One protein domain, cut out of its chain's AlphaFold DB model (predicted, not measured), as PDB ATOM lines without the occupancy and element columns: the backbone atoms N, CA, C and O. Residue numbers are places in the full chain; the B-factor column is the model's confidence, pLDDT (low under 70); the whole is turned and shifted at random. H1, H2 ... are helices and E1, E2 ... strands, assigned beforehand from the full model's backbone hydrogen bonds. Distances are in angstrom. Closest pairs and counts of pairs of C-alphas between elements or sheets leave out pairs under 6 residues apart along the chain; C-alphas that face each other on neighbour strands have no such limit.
ATOM      1  N   ASN A   2      30.347 -44.178 -62.095       33.72
ATOM      2  CA  ASN A   2      29.554 -44.629 -60.949       33.72
ATOM      3  C   ASN A   2      30.301 -45.815 -60.342       33.72
ATOM      4  O   ASN A   2      29.984 -46.960 -60.625       33.72
ATOM      5  N   PHE A   3      31.371 -45.522 -59.603       40.16
ATOM      6  CA  PHE A   3      32.110 -46.529 -58.827       40.16
ATOM      7  C   PHE A   3      31.498 -46.729 -57.426       40.16
ATOM      8  O   PHE A   3      31.985 -47.499 -56.608       40.16
ATOM      9  N   LEU A   4      30.389 -46.045 -57.149       44.84
ATOM     10  CA  LEU A   4      29.608 -46.184 -55.935       44.84
ATOM     11  C   LEU A   4      28.363 -46.963 -56.331       44.84
ATOM     12  O   LEU A   4      27.632 -46.517 -57.214       44.84
ATOM     13  N   GLY A   5      28.182 -48.144 -55.751       40.03
ATOM     14  CA  GLY A   5      27.095 -49.061 -56.085       40.03
ATOM     15  C   GLY A   5      25.679 -48.459 -55.959       40.03
ATOM     16  O   GLY A   5      25.500 -47.272 -55.678       40.03
ATOM     17  N   PRO A   6      24.633 -49.285 -56.129       39.47
ATOM     18  CA  PRO A   6      23.246 -48.861 -56.375       39.47
ATOM     19  C   PRO A   6      22.567 -48.038 -55.261       39.47
ATOM     20  O   PRO A   6      21.407 -47.662 -55.406       39.47
ATOM     21  N   THR A   7      23.251 -47.748 -54.155       49.81
ATOM     22  CA  THR A   7      22.719 -47.011 -53.004       49.81
ATOM     23  C   THR A   7      23.070 -45.520 -52.978       49.81
ATOM     24  O   THR A   7      22.513 -44.816 -52.143       49.81
ATOM     25  N   GLY A   8      23.938 -45.008 -53.865       49.88
ATOM     26  CA  GLY A   8      24.202 -43.558 -53.957       49.88
ATOM     27  C   GLY A   8      24.743 -42.924 -52.665       49.88
ATOM     28  O   GLY A   8      24.470 -41.765 -52.394       49.88
ATOM     29  N   VAL A   9      25.472 -43.693 -51.847       56.75
ATOM     30  CA  VAL A   9      25.841 -43.320 -50.463       56.75
ATOM     31  C   VAL A   9      26.884 -42.198 -50.382       56.75
ATOM     32  O   VAL A   9      27.004 -41.569 -49.335       56.75
ATOM     33  N   PHE A  10      27.621 -41.915 -51.460       64.75
ATOM     34  CA  PHE A  10      28.573 -40.802 -51.473       64.75
ATOM     35  C   PHE A  10      28.255 -39.825 -52.600       64.75
ATOM     36  O   PHE A  10      28.221 -40.194 -53.774       64.75
ATOM     37  N   ASP A  11      28.054 -38.567 -52.220       66.00
ATOM     38  CA  ASP A  11      27.719 -37.480 -53.140       66.00
ATOM     39  C   ASP A  11      28.961 -36.892 -53.829       66.00
ATOM     40  O   ASP A  11      28.869 -36.302 -54.907       66.00
ATOM     41  N   GLN A  12      30.139 -37.051 -53.215       73.12
ATOM     42  CA  GLN A  12      31.399 -36.482 -53.679       73.12
ATOM     43  C   GLN A  12      32.572 -37.407 -53.339       73.12
ATOM     44  O   GLN A  12      32.634 -37.969 -52.247       73.12
ATOM     45  N   LEU A  13      33.513 -37.532 -54.278       79.88
ATOM     46  CA  LEU A  13      34.800 -38.189 -54.077       79.88
ATOM     47  C   LEU A  13      35.904 -37.145 -54.208       79.88
ATOM     48  O   LEU A  13      35.951 -36.402 -55.190       79.88
ATOM     49  N   ASP A  14      36.792 -37.118 -53.228       80.19
ATOM     50  CA  ASP A  14      37.992 -36.303 -53.238       80.19
ATOM     51  C   ASP A  14      39.203 -37.213 -53.012       80.19
ATOM     52  O   ASP A  14      39.151 -38.141 -52.205       80.19
ATOM     53  N   VAL A  15      40.257 -36.988 -53.796       82.00
ATOM     54  CA  VAL A  15      41.477 -37.799 -53.783       82.00
ATOM     55  C   VAL A  15      42.629 -36.910 -53.341       82.00
ATOM     56  O   VAL A  15      42.799 -35.794 -53.838       82.00
ATOM     57  N   LEU A  16      43.419 -37.407 -52.396       80.44
ATOM     58  CA  LEU A  16      44.625 -36.761 -51.907       80.44
ATOM     59  C   LEU A  16      45.775 -37.759 -52.019       80.44
ATOM     60  O   LEU A  16      45.792 -38.765 -51.316       80.44
ATOM     61  N   GLU A  17      46.722 -37.470 -52.903       82.19
ATOM     62  CA  GLU A  17      47.977 -38.208 -52.985       82.19
ATOM     63  C   GLU A  17      48.946 -37.623 -51.956       82.19
ATOM     64  O   GLU A  17      49.165 -36.410 -51.914       82.19
ATOM     65  N   LEU A  18      49.486 -38.482 -51.095       76.81
ATOM     66  CA  LEU A  18      50.442 -38.099 -50.064       76.81
ATOM     67  C   LEU A  18      51.731 -38.865 -50.302       76.81
ATOM     68  O   LEU A  18      51.717 -40.091 -50.394       76.81
ATOM     69  N   ASP A  19      52.830 -38.127 -50.399       74.44
ATOM     70  CA  ASP A  19      54.154 -38.720 -50.471       74.44
ATOM     71  C   ASP A  19      54.596 -39.173 -49.075       74.44
ATOM     72  O   ASP A  19      54.401 -38.466 -48.079       74.44
ATOM     73  N   THR A  20      55.184 -40.361 -49.011       65.19
ATOM     74  CA  THR A  20      55.744 -40.955 -47.795       65.19
ATOM     75  C   THR A  20      57.269 -40.859 -47.776       65.19
ATOM     76  O   THR A  20      57.927 -41.712 -47.179       65.19
ATOM     77  N   ASP A  21      57.843 -39.863 -48.453       68.69
ATOM     78  CA  ASP A  21      59.275 -39.567 -48.423       68.69
ATOM     79  C   ASP A  21      59.834 -39.574 -46.991       68.69
ATOM     80  O   ASP A  21      59.239 -39.031 -46.060       68.69
ATOM     81  N   ILE A  22      60.990 -40.221 -46.815       57.91
ATOM     82  CA  ILE A  22      61.551 -40.573 -45.506       57.91
ATOM     83  C   ILE A  22      62.239 -39.353 -44.882       57.91
ATOM     84  O   ILE A  22      63.450 -39.169 -44.995       57.91
ATOM     85  N   GLU A  23      61.466 -38.526 -44.188       67.12
ATOM     86  CA  GLU A  23      61.976 -37.540 -43.231       67.12
ATOM     87  C   GLU A  23      61.517 -37.867 -41.799       67.12
ATOM     88  O   GLU A  23      60.509 -38.547 -41.591       67.12
ATOM     89  N   ASP A  24      62.215 -37.338 -40.792       67.81
ATOM     90  CA  ASP A  24      61.946 -37.641 -39.375       67.81
ATOM     91  C   ASP A  24      60.516 -37.266 -38.917       67.81
ATOM     92  O   ASP A  24      59.958 -37.921 -38.036       67.81
ATOM     93  N   ASP A  25      59.883 -36.272 -39.558       80.31
ATOM     94  CA  ASP A  25      58.542 -35.763 -39.208       80.31
ATOM     95  C   ASP A  25      57.412 -36.267 -40.131       80.31
ATOM     96  O   ASP A  25      56.281 -35.769 -40.087       80.31
ATOM     97  N   THR A  26      57.690 -37.259 -40.980       85.00
ATOM     98  CA  THR A  26      56.774 -37.702 -42.051       85.00
ATOM     99  C   THR A  26      55.403 -38.126 -41.527       85.00
ATOM    100  O   THR A  26      54.383 -37.655 -42.030       85.00
ATOM    101  N   LEU A  27      55.352 -38.931 -40.458       88.94
ATOM    102  CA  LEU A  27      54.084 -39.373 -39.862       88.94
ATOM    103  C   LEU A  27      53.240 -38.211 -39.325       88.94
ATOM    104  O   LEU A  27      52.018 -38.222 -39.465       88.94
ATOM    105  N   LEU A  28      53.872 -37.210 -38.708       89.88
ATOM    106  CA  LEU A  28      53.153 -36.064 -38.154       89.88
ATOM    107  C   LEU A  28      52.563 -35.201 -39.272       89.88
ATOM    108  O   LEU A  28      51.412 -34.776 -39.182       89.88
ATOM    109  N   ARG A  29      53.329 -34.965 -40.342       89.56
ATOM    110  CA  ARG A  29      52.828 -34.235 -41.513       89.56
ATOM    111  C   ARG A  29      51.684 -34.969 -42.191       89.56
ATOM    112  O   ARG A  29      50.683 -34.336 -42.515       89.56
ATOM    113  N   LEU A  30      51.814 -36.283 -42.355       91.31
ATOM    114  CA  LEU A  30      50.775 -37.121 -42.937       91.31
ATOM    115  C   LEU A  30      49.485 -37.053 -42.115       91.31
ATOM    116  O   LEU A  30      48.412 -36.811 -42.664       91.31
ATOM    117  N   LEU A  31      49.597 -37.196 -40.791       92.88
ATOM    118  CA  LEU A  31      48.464 -37.090 -39.878       92.88
ATOM    119  C   LEU A  31      47.775 -35.733 -40.012       92.88
ATOM    120  O   LEU A  31      46.562 -35.677 -40.189       92.88
ATOM    121  N   ASN A  32      48.548 -34.646 -39.970       93.25
ATOM    122  CA  ASN A  32      48.006 -33.299 -40.096       93.25
ATOM    123  C   ASN A  32      47.317 -33.096 -41.450       93.25
ATOM    124  O   ASN A  32      46.229 -32.536 -41.486       93.25
ATOM    125  N   ALA A  33      47.894 -33.594 -42.547       92.25
ATOM    126  CA  ALA A  33      47.288 -33.496 -43.873       92.25
ATOM    127  C   ALA A  33      45.943 -34.239 -43.953       92.25
ATOM    128  O   ALA A  33      44.961 -33.676 -44.439       92.25
ATOM    129  N   ILE A  34      45.878 -35.469 -43.429       92.56
ATOM    130  CA  ILE A  34      44.640 -36.261 -43.368       92.56
ATOM    131  C   ILE A  34      43.586 -35.535 -42.523       92.56
ATOM    132  O   ILE A  34      42.453 -35.353 -42.965       92.56
ATOM    133  N   VAL A  35      43.960 -35.083 -41.324       93.62
ATOM    134  CA  VAL A  35      43.045 -34.431 -40.377       93.62
ATOM    135  C   VAL A  35      42.526 -33.105 -40.925       93.62
ATOM    136  O   VAL A  35      41.317 -32.881 -40.901       93.62
ATOM    137  N   SER A  36      43.398 -32.258 -41.478       93.94
ATOM    138  CA  SER A  36      42.980 -31.011 -42.123       93.94
ATOM    139  C   SER A  36      42.006 -31.282 -43.262       93.94
ATOM    140  O   SER A  36      40.972 -30.629 -43.343       93.94
ATOM    141  N   ARG A  37      42.251 -32.309 -44.085       91.62
ATOM    142  CA  ARG A  37      41.336 -32.666 -45.175       91.62
ATOM    143  C   ARG A  37      39.968 -33.118 -44.668       91.62
ATOM    144  O   ARG A  37      38.951 -32.688 -45.212       91.62
ATOM    145  N   ILE A  38      39.941 -33.951 -43.626       93.00
ATOM    146  CA  ILE A  38      38.698 -34.408 -42.989       93.00
ATOM    147  C   ILE A  38      37.897 -33.214 -42.463       93.00
ATOM    148  O   ILE A  38      36.690 -33.145 -42.693       93.00
ATOM    149  N   GLN A  39      38.562 -32.266 -41.802       93.31
ATOM    150  CA  GLN A  39      37.935 -31.086 -41.205       93.31
ATOM    151  C   GLN A  39      37.439 -30.086 -42.261       93.31
ATOM    152  O   GLN A  39      36.291 -29.641 -42.193       93.31
ATOM    153  N   ASP A  40      38.271 -29.765 -43.254       93.75
ATOM    154  CA  ASP A  40      37.973 -28.766 -44.287       93.75
ATOM    155  C   ASP A  40      36.804 -29.199 -45.176       93.75
ATOM    156  O   ASP A  40      35.938 -28.390 -45.521       93.75
ATOM    157  N   LEU A  41      36.762 -30.486 -45.530       90.50
ATOM    158  CA  LEU A  41      35.730 -31.043 -46.402       90.50
ATOM    159  C   LEU A  41      34.553 -31.676 -45.652       90.50
ATOM    160  O   LEU A  41      33.546 -31.988 -46.285       90.50
ATOM    161  N   LYS A  42      34.656 -31.862 -44.330       89.50
ATOM    162  CA  LYS A  42      33.653 -32.556 -43.500       89.50
ATOM    163  C   LYS A  42      33.289 -33.933 -44.062       89.50
ATOM    164  O   LYS A  42      32.116 -34.253 -44.255       89.50
ATOM    165  N   VAL A  43      34.306 -34.736 -44.374       89.00
ATOM    166  CA  VAL A  43      34.104 -36.040 -45.021       89.00
ATOM    167  C   VAL A  43      33.468 -37.040 -44.054       89.00
ATOM    168  O   VAL A  43      33.924 -37.209 -42.927       89.00
ATOM    169  N   GLY A  44      32.431 -37.749 -44.508       90.75
ATOM    170  CA  GLY A  44      31.803 -38.819 -43.725       90.75
ATOM    171  C   GLY A  44      32.592 -40.132 -43.739       90.75
ATOM    172  O   GLY A  44      32.438 -40.948 -42.835       90.75
ATOM    173  N   VAL A  45      33.451 -40.329 -44.745       92.88
ATOM    174  CA  VAL A  45      34.320 -41.504 -44.887       92.88
ATOM    175  C   VAL A  45      35.691 -41.069 -45.395       92.88
ATOM    176  O   VAL A  45      35.777 -40.316 -46.362       92.88
ATOM    177  N   ALA A  46      36.749 -41.573 -44.766       93.69
ATOM    178  CA  ALA A  46      38.132 -41.405 -45.188       93.69
ATOM    179  C   ALA A  46      38.747 -42.781 -45.475       93.69
ATOM    180  O   ALA A  46      38.944 -43.581 -44.560       93.69
ATOM    181  N   ALA A  47      39.045 -43.059 -46.745       94.25
ATOM    182  CA  ALA A  47      39.764 -44.261 -47.157       94.25
ATOM    183  C   ALA A  47      41.257 -43.950 -47.322       94.25
ATOM    184  O   ALA A  47      41.618 -43.037 -48.062       94.25
ATOM    185  N   ILE A  48      42.108 -44.701 -46.625       93.88
ATOM    186  CA  ILE A  48      43.565 -44.564 -46.655       93.88
ATOM    187  C   ILE A  48      44.131 -45.806 -47.340       93.88
ATOM    188  O   ILE A  48      44.129 -46.891 -46.752       93.88
ATOM    189  N   ASP A  49      44.587 -45.637 -48.583       91.44
ATOM    190  CA  ASP A  49      45.096 -46.715 -49.431       91.44
ATOM    191  C   ASP A  49      46.515 -46.392 -49.962       91.44
ATOM    192  O   ASP A  49      46.676 -45.418 -50.693       91.44
ATOM    193  N   SER A  50      47.581 -47.117 -49.607       90.69
ATOM    194  CA  SER A  50      47.615 -48.200 -48.615       90.69
ATOM    195  C   SER A  50      48.095 -47.700 -47.251       90.69
ATOM    196  O   SER A  50      49.048 -46.931 -47.128       90.69
ATOM    197  N   PHE A  51      47.451 -48.171 -46.191       93.69
ATOM    198  CA  PHE A  51      47.913 -47.971 -44.826       93.69
ATOM    199  C   PHE A  51      49.215 -48.732 -44.547       93.69
ATOM    200  O   PHE A  51      50.018 -48.288 -43.730       93.69
ATOM    201  N   LEU A  52      49.464 -49.840 -45.258       91.06
ATOM    202  CA  LEU A  52      50.705 -50.603 -45.122       91.06
ATOM    203  C   LEU A  52      51.940 -49.738 -45.424       91.06
ATOM    204  O   LEU A  52      52.913 -49.802 -44.681       91.06
ATOM    205  N   ALA A  53      51.874 -48.857 -46.430       90.12
ATOM    206  CA  ALA A  53      52.958 -47.918 -46.722       90.12
ATOM    207  C   ALA A  53      53.257 -46.975 -45.540       90.12
ATOM    208  O   ALA A  53      54.416 -46.696 -45.243       90.12
ATOM    209  N   ILE A  54      52.223 -46.529 -44.816       91.50
ATOM    210  CA  ILE A  54      52.370 -45.703 -43.604       91.50
ATOM    211  C   ILE A  54      53.026 -46.516 -42.484       91.50
ATOM    212  O   ILE A  54      53.912 -46.019 -41.783       91.50
ATOM    213  N   SER A  55      52.596 -47.768 -42.314       91.44
ATOM    214  CA  SER A  55      53.189 -48.695 -41.351       91.44
ATOM    215  C   SER A  55      54.675 -48.939 -41.636       91.44
ATOM    216  O   SER A  55      55.466 -48.945 -40.692       91.44
ATOM    217  N   ASP A  56      55.063 -49.068 -42.908       89.44
ATOM    218  CA  ASP A  56      56.439 -49.341 -43.342       89.44
ATOM    219  C   ASP A  56      57.393 -48.158 -43.127       89.44
ATOM    220  O   ASP A  56      58.550 -48.361 -42.750       89.44
ATOM    221  N   VAL A  57      56.924 -46.918 -43.314       88.56
ATOM    222  CA  VAL A  57      57.734 -45.711 -43.051       88.56
ATOM    223  C   VAL A  57      57.725 -45.286 -41.582       88.56
ATOM    224  O   VAL A  57      58.446 -44.366 -41.190       88.56
ATOM    225  N   SER A  58      56.919 -45.939 -40.741       90.50
ATOM    226  CA  SER A  58      56.871 -45.629 -39.318       90.50
ATOM    227  C   SER A  58      58.186 -46.007 -38.623       90.50
ATOM    228  O   SER A  58      58.589 -47.171 -38.663       90.50
ATOM    229  N   PRO A  59      58.826 -45.090 -37.866       89.38
ATOM    230  CA  PRO A  59      60.117 -45.371 -37.236       89.38
ATOM    231  C   PRO A  59      60.093 -46.539 -36.245       89.38
ATOM    232  O   PRO A  59      61.118 -47.162 -35.977       89.38
ATOM    233  N   ASN A  60      58.939 -46.794 -35.619       91.12
ATOM    234  CA  ASN A  60      58.710 -47.959 -34.770       91.12
ATOM    235  C   ASN A  60      57.219 -48.149 -34.459       91.12
ATOM    236  O   ASN A  60      56.407 -47.225 -34.557       91.12
ATOM    237  N   ARG A  61      56.877 -49.338 -33.945       92.50
ATOM    238  CA  ARG A  61      55.515 -49.689 -33.499       92.50
ATOM    239  C   ARG A  61      54.908 -48.655 -32.547       92.50
ATOM    240  O   ARG A  61      53.726 -48.357 -32.649       92.50
ATOM    241  N   GLY A  62      55.691 -48.098 -31.621       93.69
ATOM    242  CA  GLY A  62      55.200 -47.122 -30.647       93.69
ATOM    243  C   GLY A  62      54.806 -45.781 -31.268       93.69
ATOM    244  O   GLY A  62      53.882 -45.133 -30.780       93.69
ATOM    245  N   GLN A  63      55.484 -45.342 -32.329       92.62
ATOM    246  CA  GLN A  63      55.071 -44.159 -33.088       92.62
ATOM    247  C   GLN A  63      53.815 -44.439 -33.916       92.62
ATOM    248  O   GLN A  63      52.889 -43.633 -33.869       92.62
ATOM    249  N   LEU A  64      53.724 -45.614 -34.549       94.56
ATOM    250  CA  LEU A  64      52.521 -46.028 -35.280       94.56
ATOM    251  C   LEU A  64      51.284 -46.075 -34.370       94.56
ATOM    252  O   LEU A  64      50.236 -45.553 -34.731       94.56
ATOM    253  N   TRP A  65      51.415 -46.613 -33.151       95.56
ATOM    254  CA  TRP A  65      50.335 -46.614 -32.156       95.56
ATOM    255  C   TRP A  65      49.863 -45.209 -31.775       95.56
ATOM    256  O   TRP A  65      48.666 -44.992 -31.610       95.56
ATOM    257  N   ARG A  66      50.784 -44.245 -31.635       95.00
ATOM    258  CA  ARG A  66      50.413 -42.850 -31.348       95.00
ATOM    259  C   ARG A  66      49.710 -42.209 -32.538       95.00
ATOM    260  O   ARG A  66      48.671 -41.592 -32.340       95.00
ATOM    261  N   PHE A  67      50.245 -42.401 -33.744       95.12
ATOM    262  CA  PHE A  67      49.631 -41.935 -34.987       95.12
ATOM    263  C   PHE A  67      48.195 -42.453 -35.116       95.12
ATOM    264  O   PHE A  67      47.262 -41.667 -35.257       95.12
ATOM    265  N   LEU A  68      48.015 -43.769 -34.984       96.38
ATOM    266  CA  LEU A  68      46.723 -44.440 -35.038       96.38
ATOM    267  C   LEU A  68      45.776 -43.933 -33.944       96.38
ATOM    268  O   LEU A  68      44.633 -43.595 -34.238       96.38
ATOM    269  N   GLY A  69      46.250 -43.812 -32.702       96.69
ATOM    270  CA  GLY A  69      45.449 -43.286 -31.597       96.69
ATOM    271  C   GLY A  69      44.927 -41.876 -31.878       96.69
ATOM    272  O   GLY A  69      43.732 -41.625 -31.742       96.69
ATOM    273  N   THR A  70      45.793 -40.971 -32.340       97.06
ATOM    274  CA  THR A  70      45.376 -39.610 -32.698       97.06
ATOM    275  C   THR A  70      44.443 -39.596 -33.907       97.06
ATOM    276  O   THR A  70      43.428 -38.903 -33.867       97.06
ATOM    277  N   LEU A  71      44.726 -40.388 -34.947       96.62
ATOM    278  CA  LEU A  71      43.847 -40.524 -36.110       96.62
ATOM    279  C   LEU A  71      42.451 -41.005 -35.694       96.62
ATOM    280  O   LEU A  71      41.454 -40.420 -36.103       96.62
ATOM    281  N   SER A  72      42.369 -42.018 -34.830       96.31
ATOM    282  CA  SER A  72      41.104 -42.545 -34.314       96.31
ATOM    283  C   SER A  72      40.310 -41.489 -33.552       96.31
ATOM    284  O   SER A  72      39.103 -41.379 -33.759       96.31
ATOM    285  N   THR A  73      40.963 -40.699 -32.694       96.94
ATOM    286  CA  THR A  73      40.307 -39.588 -31.992       96.94
ATOM    287  C   THR A  73      39.743 -38.574 -32.983       96.94
ATOM    288  O   THR A  73      38.579 -38.203 -32.871       96.94
ATOM    289  N   GLN A  74      40.526 -38.181 -33.991       96.94
ATOM    290  CA  GLN A  74      40.087 -37.210 -34.993       96.94
ATOM    291  C   GLN A  74      38.930 -37.733 -35.854       96.94
ATOM    292  O   GLN A  74      37.997 -36.984 -36.132       96.94
ATOM    293  N   LEU A  75      38.939 -39.013 -36.234       96.31
ATOM    294  CA  LEU A  75      37.828 -39.639 -36.955       96.31
ATOM    295  C   LEU A  75      36.524 -39.579 -36.143       96.31
ATOM    296  O   LEU A  75      35.497 -39.144 -36.662       96.31
ATOM    297  N   VAL A  76      36.576 -39.933 -34.854       95.75
ATOM    298  CA  VAL A  76      35.410 -39.888 -33.956       95.75
ATOM    299  C   VAL A  76      34.912 -38.456 -33.750       95.75
ATOM    300  O   VAL A  76      33.717 -38.203 -33.890       95.75
ATOM    301  N   GLU A  77      35.809 -37.508 -33.464       96.88
ATOM    302  CA  GLU A  77      35.462 -36.093 -33.248       96.88
ATOM    303  C   GLU A  77      34.790 -35.452 -34.469       96.88
ATOM    304  O   GLU A  77      33.939 -34.575 -34.316       96.88
ATOM    305  N   ASN A  78      35.132 -35.910 -35.676       95.69
ATOM    306  CA  ASN A  78      34.587 -35.398 -36.933       95.69
ATOM    307  C   ASN A  78      33.457 -36.267 -37.510       95.69
ATOM    308  O   ASN A  78      33.014 -36.014 -38.629       95.69
ATOM    309  N   ASN A  79      32.972 -37.271 -36.766       94.88
ATOM    310  CA  ASN A  79      31.930 -38.204 -37.210       94.88
ATOM    311  C   ASN A  79      32.253 -38.838 -38.583       94.88
ATOM    312  O   ASN A  79      31.403 -38.916 -39.472       94.88
ATOM    313  N   CYS A  80      33.510 -39.252 -38.742       95.00
ATOM    314  CA  CYS A  80      34.089 -39.778 -39.970       95.00
ATOM    315  C   CYS A  80      34.457 -41.260 -39.802       95.00
ATOM    316  O   CYS A  80      35.133 -41.639 -38.846       95.00
ATOM    317  N   LEU A  81      34.043 -42.109 -40.745       94.88
ATOM    318  CA  LEU A  81      34.443 -43.515 -40.800       94.88
ATOM    319  C   LEU A  81      35.807 -43.657 -41.488       94.88
ATOM    320  O   LEU A  81      35.951 -43.311 -42.658       94.88
ATOM    321  N   GLY A  82      36.789 -44.226 -40.791       95.50
ATOM    322  CA  GLY A  82      38.087 -44.572 -41.377       95.50
ATOM    323  C   GLY A  82      38.089 -45.965 -42.009       95.50
ATOM    324  O   GLY A  82      37.719 -46.938 -41.356       95.50
ATOM    325  N   LEU A  83      38.554 -46.071 -43.254       96.38
ATOM    326  CA  LEU A  83      38.841 -47.337 -43.932       96.38
ATOM    327  C   LEU A  83      40.346 -47.432 -44.189       96.38
ATOM    328  O   LEU A  83      40.896 -46.636 -44.946       96.38
ATOM    329  N   LEU A  84      41.011 -48.397 -43.554       96.31
ATOM    330  CA  LEU A  84      42.441 -48.646 -43.738       96.31
ATOM    331  C   LEU A  84      42.604 -49.801 -44.727       96.31
ATOM    332  O   LEU A  84      42.177 -50.920 -44.440       96.31
ATOM    333  N   VAL A  85      43.176 -49.526 -45.897       95.81
ATOM    334  CA  VAL A  85      43.349 -50.512 -46.971       95.81
ATOM    335  C   VAL A  85      44.803 -50.956 -47.003       95.81
ATOM    336  O   VAL A  85      45.706 -50.144 -46.854       95.81
ATOM    337  N   GLY A  86      45.062 -52.245 -47.173       94.88
ATOM    338  CA  GLY A  86      46.427 -52.745 -47.251       94.88
ATOM    339  C   GLY A  86      46.486 -54.212 -47.629       94.88
ATOM    340  O   GLY A  86      45.476 -54.919 -47.633       94.88
ATOM    341  N   GLU A  87      47.694 -54.658 -47.950       94.44
ATOM    342  CA  GLU A  87      47.984 -56.053 -48.250       94.44
ATOM    343  C   GLU A  87      48.449 -56.758 -46.977       94.44
ATOM    344  O   GLU A  87      49.436 -56.369 -46.358       94.44
ATOM    345  N   TYR A  88      47.738 -57.809 -46.575       93.81
ATOM    346  CA  TYR A  88      48.024 -58.533 -45.339       93.81
ATOM    347  C   TYR A  88      47.985 -60.037 -45.579       93.81
ATOM    348  O   TYR A  88      47.230 -60.536 -46.408       93.81
ATOM    349  N   SER A  89      48.778 -60.775 -44.814       92.12
ATOM    350  CA  SER A  89      48.786 -62.233 -44.755       92.12
ATOM    351  C   SER A  89      48.169 -62.690 -43.433       92.12
ATOM    352  O   SER A  89      48.862 -62.878 -42.432       92.12
ATOM    353  N   LEU A  90      46.849 -62.879 -43.397       87.38
ATOM    354  CA  LEU A  90      46.164 -63.358 -42.188       87.38
ATOM    355  C   LEU A  90      46.252 -64.895 -42.064       87.38
ATOM    356  O   LEU A  90      46.236 -65.592 -43.078       87.38
ATOM    357  N   PRO A  91      46.355 -65.455 -40.838       87.38
ATOM    358  CA  PRO A  91      46.276 -64.789 -39.534       87.38
ATOM    359  C   PRO A  91      47.599 -64.176 -39.041       87.38
ATOM    360  O   PRO A  91      47.622 -63.568 -37.977       87.38
ATOM    361  N   ARG A  92      48.708 -64.341 -39.769       89.69
ATOM    362  CA  ARG A  92      50.040 -63.938 -39.291       89.69
ATOM    363  C   ARG A  92      50.109 -62.459 -38.898       89.69
ATOM    364  O   ARG A  92      50.748 -62.159 -37.903       89.69
ATOM    365  N   ASP A  93      49.437 -61.583 -39.640       92.88
ATOM    366  CA  ASP A  93      49.570 -60.131 -39.464       92.88
ATOM    367  C   ASP A  93      48.549 -59.514 -38.488       92.88
ATOM    368  O   ASP A  93      48.503 -58.302 -38.310       92.88
ATOM    369  N   LEU A  94      47.717 -60.318 -37.818       88.50
ATOM    370  CA  LEU A  94      46.633 -59.811 -36.959       88.50
ATOM    371  C   LEU A  94      47.094 -58.989 -35.745       88.50
ATOM    372  O   LEU A  94      46.280 -58.295 -35.136       88.50
ATOM    373  N   ASP A  95      48.364 -59.093 -35.367       89.44
ATOM    374  CA  ASP A  95      48.995 -58.360 -34.269       89.44
ATOM    375  C   ASP A  95      49.662 -57.041 -34.715       89.44
ATOM    376  O   ASP A  95      50.255 -56.318 -33.892       89.44
ATOM    377  N   LEU A  96      49.570 -56.706 -36.008       93.62
ATOM    378  CA  LEU A  96      49.950 -55.393 -36.514       93.62
ATOM    379  C   LEU A  96      49.091 -54.301 -35.851       93.62
ATOM    380  O   LEU A  96      47.892 -54.516 -35.643       93.62
ATOM    381  N   PRO A  97      49.674 -53.141 -35.485       95.12
ATOM    382  CA  PRO A  97      48.972 -52.102 -34.731       95.12
ATOM    383  C   PRO A  97      47.635 -51.673 -35.341       95.12
ATOM    384  O   PRO A  97      46.648 -51.541 -34.623       95.12
ATOM    385  N   GLU A  98      47.575 -51.519 -36.658       94.56
ATOM    386  CA  GLU A  98      46.382 -51.111 -37.393       94.56
ATOM    387  C   GLU A  98      45.252 -52.146 -37.324       94.56
ATOM    388  O   GLU A  98      44.100 -51.777 -37.092       94.56
ATOM    389  N   LEU A  99      45.565 -53.442 -37.408       94.94
ATOM    390  CA  LEU A  99      44.580 -54.526 -37.305       94.94
ATOM    391  C   LEU A  99      44.171 -54.781 -35.845       94.94
ATOM    392  O   LEU A  99      43.004 -55.062 -35.534       94.94
ATOM    393  N   ALA A 100      45.116 -54.630 -34.917       92.69
ATOM    394  CA  ALA A 100      44.861 -54.724 -33.486       92.69
ATOM    395  C   ALA A 100      43.960 -53.579 -32.990       92.69
ATOM    396  O   ALA A 100      43.080 -53.814 -32.150       92.69
ATOM    397  N   MET A 101      44.126 -52.366 -33.528       92.50
ATOM    398  CA  MET A 101      43.315 -51.207 -33.159       92.50
ATOM    399  C   MET A 101      41.944 -51.190 -33.841       92.50
ATOM    400  O   MET A 101      40.975 -50.827 -33.181       92.50
ATOM    401  N   ALA A 102      41.850 -51.627 -35.103       94.25
ATOM    402  CA  ALA A 102      40.613 -51.587 -35.882       94.25
ATOM    403  C   ALA A 102      39.432 -52.280 -35.181       94.25
ATOM    404  O   ALA A 102      39.577 -53.372 -34.622       94.25
ATOM    405  N   ASP A 103      38.246 -51.679 -35.251       92.44
ATOM    406  CA  ASP A 103      37.025 -52.282 -34.706       92.44
ATOM    407  C   ASP A 103      36.494 -53.416 -35.582       92.44
ATOM    408  O   ASP A 103      35.941 -54.388 -35.062       92.44
TER     409      ASP A 103
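Overview. This is residues 2 to 103 of the 189 residues of the protein "ATPase domain-containing protein" of Chloroflexi bacterium (UniProt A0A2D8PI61). Two long helices, H1 and H3, lie side by side and run the same way, and a small sheet of two parallel strands, E1 and E2, lies next to this pair, with E2 coming near H3 and E1 near H1. The short helix H2 follows E1 near both long helices, the short H4 packs on the first half of H3, and residues 89 to 95 stick out as a loop before H4. The printed part has 102 residues, with four named helices and two named strands in the order H1 E1 H2 H3 E2 H4; the class is mostly helix. The whole is compact, with a radius of gyration of the C-alphas of 14.2 A and spans of 39 by 31 by 24 A.

Arrangement. Residues 2 to 25 hold no named element and lead to H1, residues 26 to 41. E1, residues 45 to 49, comes closest to H1 at the C-alphas of Ile 38 and Ala 46, 7.4 A apart. H2, residues 51 to 57, is close to but not clearly touching H1, with the C-alphas of Leu 27 and Ile 54 closest at 7.6 A. H3, residues 61 to 77, touches H1 with its residues 67 to 74 alone; the closest C-alphas, of Val 35 and Gln 74, are 6.7 A apart, at a shallow tilt of 9 degrees, the same way. E2, residues 81 to 85, is the parallel neighbour of E1 at 14 degrees, with N 46 and O 81 at 2.8 A and N 85 and O 48 at 2.9 A, within hydrogen-bond range. E1, H2, H3 and E2 form a strand-helix-strand unit, two parallel neighbour strands with helices between, and its crossover is right-handed. The closest C-alphas of H3 and E2, of Leu 75 and Leu 81, are 6.4 A apart. H4, residues 97 to 101, touches H3 at the latter's residues 61 to 68 alone, closest at the C-alphas of Trp 65 and Pro 97, 6.2 A apart. H1 and H4 are apart. In H1, H2, H3 and H4 every O i to N i+4 pair is within hydrogen-bond range.

Along the chain. H1 begins at C-alpha 26, (56.774, -37.702, -42.051), and is 22.5 A long. E1 is 12.8 A, H2 10.2 A and H3 24.2 A long, H3 beginning at C-alpha 61, (55.515, -49.689, -33.499). E2 is 12.9 A long. H4 is 5.9 A long and ends at C-alpha 101, (43.315, -51.207, -33.159).

Size, cuts and confidence. The two C-alphas farthest apart, of Pro 6 and Asp 24, are 43.7 A apart. The printed part has no cut. The link from E2 to H4 is long, with 11 residues; the other links between named elements are tight. Mean pLDDT of the printed part is 86.0, with residues 2 to 11 and 20 to 24 under 70.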